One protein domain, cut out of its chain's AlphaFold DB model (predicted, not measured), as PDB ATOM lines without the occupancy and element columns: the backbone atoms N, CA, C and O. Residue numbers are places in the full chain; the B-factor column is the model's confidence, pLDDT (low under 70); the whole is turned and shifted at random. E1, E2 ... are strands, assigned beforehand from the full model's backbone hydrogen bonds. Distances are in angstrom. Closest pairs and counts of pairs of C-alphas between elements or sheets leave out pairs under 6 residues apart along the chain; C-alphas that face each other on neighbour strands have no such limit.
ATOM      1  N   TYR A  18     328.983 328.974 208.446       44.91
ATOM      2  CA  TYR A  18     327.807 328.119 208.385       44.91
ATOM      3  C   TYR A  18     327.009 328.480 207.124       44.91
ATOM      4  O   TYR A  18     326.808 329.672 206.877       44.91
ATOM      5  N   PRO A  19     326.565 327.493 206.312       47.91
ATOM      6  CA  PRO A  19     325.736 327.768 205.139       47.91
ATOM      7  C   PRO A  19     324.553 328.624 205.577       47.91
ATOM      8  O   PRO A  19     324.016 328.357 206.654       47.91
ATOM      9  N   ALA A  20     324.188 329.641 204.781       45.56
ATOM     10  CA  ALA A  20     323.080 330.558 205.064       45.56
ATOM     11  C   ALA A  20     321.913 329.753 205.643       45.56
ATOM     12  O   ALA A  20     321.337 328.906 204.955       45.56
ATOM     13  N   SER A  21     321.710 329.885 206.958       45.69
ATOM     14  CA  SER A  21     321.128 328.793 207.720       45.69
ATOM     15  C   SER A  21     319.713 328.547 207.229       45.69
ATOM     16  O   SER A  21     318.818 329.366 207.398       45.69
ATOM     17  N   THR A  22     319.475 327.361 206.677       47.00
ATOM     18  CA  THR A  22     318.118 326.829 206.534       47.00
ATOM     19  C   THR A  22     317.494 326.533 207.901       47.00
ATOM     20  O   THR A  22     316.375 326.043 207.953       47.00
ATOM     21  N   PHE A  23     318.192 326.814 209.003       51.38
ATOM     22  CA  PHE A  23     317.703 326.848 210.377       51.38
ATOM     23  C   PHE A  23     317.276 328.274 210.762       51.38
ATOM     24  O   PHE A  23     317.769 329.230 210.162       51.38
ATOM     25  N   PRO A  24     316.382 328.455 211.752       54.94
ATOM     26  CA  PRO A  24     316.128 329.776 212.317       54.94
ATOM     27  C   PRO A  24     317.450 330.451 212.667       54.94
ATOM     28  O   PRO A  24     318.296 329.832 213.309       54.94
ATOM     29  N   ALA A  25     317.593 331.735 212.342       60.75
ATOM     30  CA  ALA A  25     318.697 332.554 212.847       60.75
ATOM     31  C   ALA A  25     318.744 332.599 214.397       60.75
ATOM     32  O   ALA A  25     319.697 333.100 214.984       60.75
ATOM     33  N   CYS A  26     317.717 332.067 215.066       67.50
ATOM     34  CA  CYS A  26     317.505 332.043 216.507       67.50
ATOM     35  C   CYS A  26     318.131 330.810 217.184       67.50
ATOM     36  O   CYS A  26     317.482 330.141 217.993       67.50
ATOM     37  N   HIS A  27     319.375 330.476 216.837       83.69
ATOM     38  CA  HIS A  27     320.164 329.591 217.689       83.69
ATOM     39  C   HIS A  27     320.485 330.310 218.998       83.69
ATOM     40  O   HIS A  27     320.860 331.482 218.997       83.69
ATOM     41  N   HIS A  28     320.343 329.597 220.112       86.50
ATOM     42  CA  HIS A  28     320.518 330.190 221.434       86.50
ATOM     43  C   HIS A  28     321.955 330.006 221.922       86.50
ATOM     44  O   HIS A  28     322.429 328.861 221.993       86.50
ATOM     45  N   PRO A  29     322.674 331.091 222.261       88.94
ATOM     46  CA  PRO A  29     324.023 330.979 222.790       88.94
ATOM     47  C   PRO A  29     323.997 330.309 224.167       88.94
ATOM     48  O   PRO A  29     323.077 330.504 224.962       88.94
ATOM     49  N   CYS A  30     325.015 329.502 224.452       91.19
ATOM     50  CA  CYS A  30     325.203 328.962 225.790       91.19
ATOM     51  C   CYS A  30     325.647 330.071 226.760       91.19
ATOM     52  O   CYS A  30     326.376 330.983 226.381       91.19
ATOM     53  N   THR A  31     325.244 329.972 228.025       91.31
ATOM     54  CA  THR A  31     325.696 330.850 229.108       91.31
ATOM     55  C   THR A  31     327.157 330.615 229.488       91.31
ATOM     56  O   THR A  31     327.793 331.508 230.042       91.31
ATOM     57  N   ALA A  32     327.712 329.434 229.192       88.44
ATOM     58  CA  ALA A  32     329.128 329.159 229.390       88.44
ATOM     59  C   ALA A  32     329.957 329.929 228.351       88.44
ATOM     60  O   ALA A  32     329.859 329.666 227.155       88.44
ATOM     61  N   THR A  33     330.811 330.844 228.810       84.81
ATOM     62  CA  THR A  33     331.628 331.731 227.958       84.81
ATOM     63  C   THR A  33     332.597 330.993 227.035       84.81
ATOM     64  O   THR A  33     332.954 331.510 225.980       84.81
ATOM     65  N   SER A  34     333.015 329.782 227.407       84.88
ATOM     66  CA  SER A  34     333.867 328.914 226.589       84.88
ATOM     67  C   SER A  34     333.090 328.069 225.571       84.88
ATOM     68  O   SER A  34     333.701 327.445 224.701       84.88
ATOM     69  N   CYS A  35     331.755 328.035 225.644       84.25
ATOM     70  CA  CYS A  35     330.922 327.212 224.778       84.25
ATOM     71  C   CYS A  35     330.398 328.012 223.580       84.25
ATOM     72  O   CYS A  35     329.513 328.853 223.706       84.25
ATOM     73  N   ASN A  36     330.894 327.677 222.387       83.31
ATOM     74  CA  ASN A  36     330.444 328.265 221.119       83.31
ATOM     75  C   ASN A  36     329.370 327.420 220.410       83.31
ATOM     76  O   ASN A  36     329.151 327.573 219.210       83.31
ATOM     77  N   TYR A  37     328.736 326.479 221.116       84.19
ATOM     78  CA  TYR A  37     327.750 325.589 220.513       84.19
ATOM     79  C   TYR A  37     326.427 326.318 220.237       84.19
ATOM     80  O   TYR A  37     325.843 326.933 221.130       84.19
ATOM     81  N   ALA A  38     325.931 326.205 219.004       86.44
ATOM     82  CA  ALA A  38     324.664 326.783 218.571       86.44
ATOM     83  C   ALA A  38     323.489 325.895 219.014       86.44
ATOM     84  O   ALA A  38     323.091 324.966 218.305       86.44
ATOM     85  N   ASN A  39     322.917 326.158 220.196       88.25
ATOM     86  CA  ASN A  39     321.813 325.340 220.699       88.25
ATOM     87  C   ASN A  39     320.596 325.427 219.770       88.25
ATOM     88  O   ASN A  39     320.323 326.492 219.205       88.25
ATOM     89  N   PRO A  40     319.859 324.319 219.587       86.94
ATOM     90  CA  PRO A  40     318.709 324.308 218.703       86.94
ATOM     91  C   PRO A  40     317.600 325.247 219.215       86.94
ATOM     92  O   PRO A  40     317.425 325.407 220.427       86.94
ATOM     93  N   PRO A  41     316.817 325.842 218.304       89.31
ATOM     94  CA  PRO A  41     315.697 326.709 218.655       89.31
ATOM     95  C   PRO A  41     314.623 325.932 219.436       89.31
ATOM     96  O   PRO A  41     314.119 324.914 218.959       89.31
ATOM     97  N   SER A  42     314.243 326.429 220.619       91.12
ATOM     98  CA  SER A  42     313.121 325.890 221.406       91.12
ATOM     99  C   SER A  42     311.823 326.651 221.124       91.12
ATOM    100  O   SER A  42     311.852 327.862 220.895       91.12
ATOM    101  N   ARG A  43     310.686 325.940 221.158       92.69
ATOM    102  CA  ARG A  43     309.328 326.516 221.044       92.69
ATOM    103  C   ARG A  43     308.749 326.942 222.394       92.69
ATOM    104  O   ARG A  43     307.709 327.586 222.420       92.69
ATOM    105  N   SER A  44     309.394 326.573 223.496       95.75
ATOM    106  CA  SER A  44     309.005 326.971 224.846       95.75
ATOM    107  C   SER A  44     310.026 327.941 225.425       95.75
ATOM    108  O   SER A  44     311.233 327.804 225.205       95.75
ATOM    109  N   ALA A  45     309.523 328.932 226.155       96.94
ATOM    110  CA  ALA A  45     310.360 329.806 226.957       96.94
ATOM    111  C   ALA A  45     310.889 329.038 228.172       96.94
ATOM    112  O   ALA A  45     310.198 328.167 228.704       96.94
ATOM    113  N   GLY A  46     312.098 329.365 228.613       96.81
ATOM    114  CA  GLY A  46     312.699 328.750 229.789       96.81
ATOM    115  C   GLY A  46     314.205 328.591 229.677       96.81
ATOM    116  O   GLY A  46     314.839 329.071 228.735       96.81
ATOM    117  N   THR A  47     314.765 327.900 230.661       97.00
ATOM    118  CA  THR A  47     316.192 327.603 230.737       97.00
ATOM    119  C   THR A  47     316.415 326.138 230.400       97.00
ATOM    120  O   THR A  47     315.810 325.251 230.998       97.00
ATOM    121  N   PHE A  48     317.297 325.880 229.445       95.31
ATOM    122  CA  PHE A  48     317.562 324.547 228.920       95.31
ATOM    123  C   PHE A  48     319.037 324.201 229.083       95.31
ATOM    124  O   PHE A  48     319.896 325.082 229.105       95.31
ATOM    125  N   ARG A  49     319.349 322.906 229.180       92.88
ATOM    126  CA  ARG A  49     320.741 322.440 229.209       92.88
ATOM    127  C   ARG A  49     321.346 322.530 227.819       92.88
ATOM    128  O   ARG A  49     320.753 322.044 226.853       92.88
ATOM    129  N   CYS A  50     322.527 323.132 227.726       90.88
ATOM    130  CA  CYS A  50     323.295 323.127 226.496       90.88
ATOM    131  C   CYS A  50     323.591 321.682 226.098       90.88
ATOM    132  O   CYS A  50     323.994 320.869 226.926       90.88
ATOM    133  N   ARG A  51     323.370 321.351 224.824       84.06
ATOM    134  CA  ARG A  51     323.638 319.992 224.335       84.06
ATOM    135  C   ARG A  51     325.125 319.740 224.065       84.06
ATOM    136  O   ARG A  51     325.519 318.585 223.974       84.06
ATOM    137  N   GLY A  52     325.937 320.798 223.978       81.25
ATOM    138  CA  GLY A  52     327.344 320.702 223.586       81.25
ATOM    139  C   GLY A  52     327.526 320.131 222.175       81.25
ATOM    140  O   GLY A  52     326.554 319.862 221.470       81.25
ATOM    141  N   ALA A  53     328.778 319.954 221.748       68.81
ATOM    142  CA  ALA A  53     329.071 319.304 220.473       68.81
ATOM    143  C   ALA A  53     328.756 317.797 220.580       68.81
ATOM    144  O   ALA A  53     329.385 317.123 221.395       68.81
ATOM    145  N   PRO A  54     327.835 317.242 219.766       61.38
ATOM    146  CA  PRO A  54     327.390 315.851 219.899       61.38
ATOM    147  C   PRO A  54     328.486 314.799 219.649       61.38
ATOM    148  O   PRO A  54     328.270 313.631 219.951       61.38
ATOM    149  N   SER A  55     329.647 315.186 219.113       60.34
ATOM    150  CA  SER A  55     330.758 314.291 218.761       60.34
ATOM    151  C   SER A  55     332.074 314.564 219.513       60.34
ATOM    152  O   SER A  55     333.106 314.021 219.130       60.34
ATOM    153  N   GLY A  56     332.078 315.404 220.557       63.31
ATOM    154  CA  GLY A  56     333.293 315.751 221.312       63.31
ATOM    155  C   GLY A  56     333.299 315.237 222.761       63.31
ATOM    156  O   GLY A  56     332.230 315.042 223.334       63.31
ATOM    157  N   PRO A  57     334.479 315.092 223.401       64.38
ATOM    158  CA  PRO A  57     334.598 314.652 224.800       64.38
ATOM    159  C   PRO A  57     334.082 315.685 225.820       64.38
ATOM    160  O   PRO A  57     333.997 315.399 227.011       64.38
ATOM    161  N   PHE A  58     333.736 316.895 225.372       63.28
ATOM    162  CA  PHE A  58     333.286 317.986 226.227       63.28
ATOM    163  C   PHE A  58     331.759 318.070 226.246       63.28
ATOM    164  O   PHE A  58     331.136 318.687 225.378       63.28
ATOM    165  N   THR A  59     331.151 317.494 227.283       72.50
ATOM    166  CA  THR A  59     329.764 317.788 227.639       72.50
ATOM    167  C   THR A  59     329.706 319.203 228.216       72.50
ATOM    168  O   THR A  59     330.239 319.498 229.283       72.50
ATOM    169  N   CYS A  60     329.091 320.134 227.484       84.44
ATOM    170  CA  CYS A  60     328.851 321.462 228.032       84.44
ATOM    171  C   CYS A  60     327.768 321.355 229.111       84.44
ATOM    172  O   CYS A  60     326.625 321.019 228.816       84.44
ATOM    173  N   THR A  61     328.114 321.659 230.360       87.06
ATOM    174  CA  THR A  61     327.157 321.722 231.480       87.06
ATOM    175  C   THR A  61     326.446 323.071 231.580       87.06
ATOM    176  O   THR A  61     325.604 323.263 232.457       87.06
ATOM    177  N   GLY A  62     326.771 324.001 230.679       91.62
ATOM    178  CA  GLY A  62     326.149 325.311 230.608       91.62
ATOM    179  C   GLY A  62     324.665 325.230 230.261       91.62
ATOM    180  O   GLY A  62     324.141 324.209 229.808       91.62
ATOM    181  N   LEU A  63     323.976 326.342 230.469       94.69
ATOM    182  CA  LEU A  63     322.559 326.475 230.167       94.69
ATOM    183  C   LEU A  63     322.386 327.416 228.974       94.69
ATOM    184  O   LEU A  63     323.342 328.029 228.508       94.69
ATOM    185  N   TYR A  64     321.182 327.521 228.443       93.81
ATOM    186  CA  TYR A  64     320.792 328.614 227.563       93.81
ATOM    187  C   TYR A  64     319.367 329.030 227.904       93.81
ATOM    188  O   TYR A  64     318.561 328.205 228.341       93.81
ATOM    189  N   VAL A  65     319.077 330.316 227.741       94.50
ATOM    190  CA  VAL A  65     317.774 330.897 228.072       94.50
ATOM    191  C   VAL A  65     317.052 331.220 226.779       94.50
ATOM    192  O   VAL A  65     317.635 331.812 225.878       94.50
ATOM    193  N   VAL A  66     315.785 330.829 226.706       95.06
ATOM    194  CA  VAL A  66     314.880 331.180 225.615       95.06
ATOM    195  C   VAL A  66     313.800 332.081 226.175       95.06
ATOM    196  O   VAL A  66     313.020 331.675 227.040       95.06
ATOM    197  N   THR A  67     313.744 333.310 225.683       94.38
ATOM    198  CA  THR A  67     312.707 334.266 226.074       94.38
ATOM    199  C   THR A  67     311.356 333.902 225.452       94.38
ATOM    200  O   THR A  67     311.279 333.226 224.424       94.38
TER     201      THR A  67
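Overview. This is residues 18 to 67 of the 201 residues of an uncharacterized protein of Auriculariopsis ampla (UniProt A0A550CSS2). With little regular structure, this is a loop-built domain: a long winding stretch, residues 18 to 45, leads into one two-stranded hairpin, E1 and E2, and a long loop, residues 50 to 62, joins the two strands. The printed part has 50 residues with no named helix and two named strands, E1 then E2, antiparallel; the class is all strand, though under half of the residues are in named elements. The whole is compact, with a radius of gyration of the C-alphas of 11.0 A and spans of 27 by 27 by 17 A.

Arrangement. E1, residues 46 to 49, and E2, residues 63 to 66, form a hairpin and are antiparallel neighbours, with 150 degrees between their directions. C-alphas 47 and 65 face each other at 4.5 A. N 46 and O 66 are within hydrogen-bond range at 2.9 A, as are N 64 and O 48 at 2.8 A.

Along the chain. The printed part begins at C-alpha 18, (327.807, 328.119, 208.385). E1 begins at C-alpha 46, (312.699, 328.750, 229.789), and is 10.2 A long. E2 is 10.1 A long and ends at C-alpha 66, (314.880, 331.180, 225.615).

Size, cuts and confidence. The C-alphas of Pro 57 and Thr 67 are the two farthest apart, 29.4 A. The printed part has no cut, and the link from E1 to E2, 13 residues, is long. Mean pLDDT of the printed part is 79.4; residues 18 to 26 and 53 to 58 are under 70.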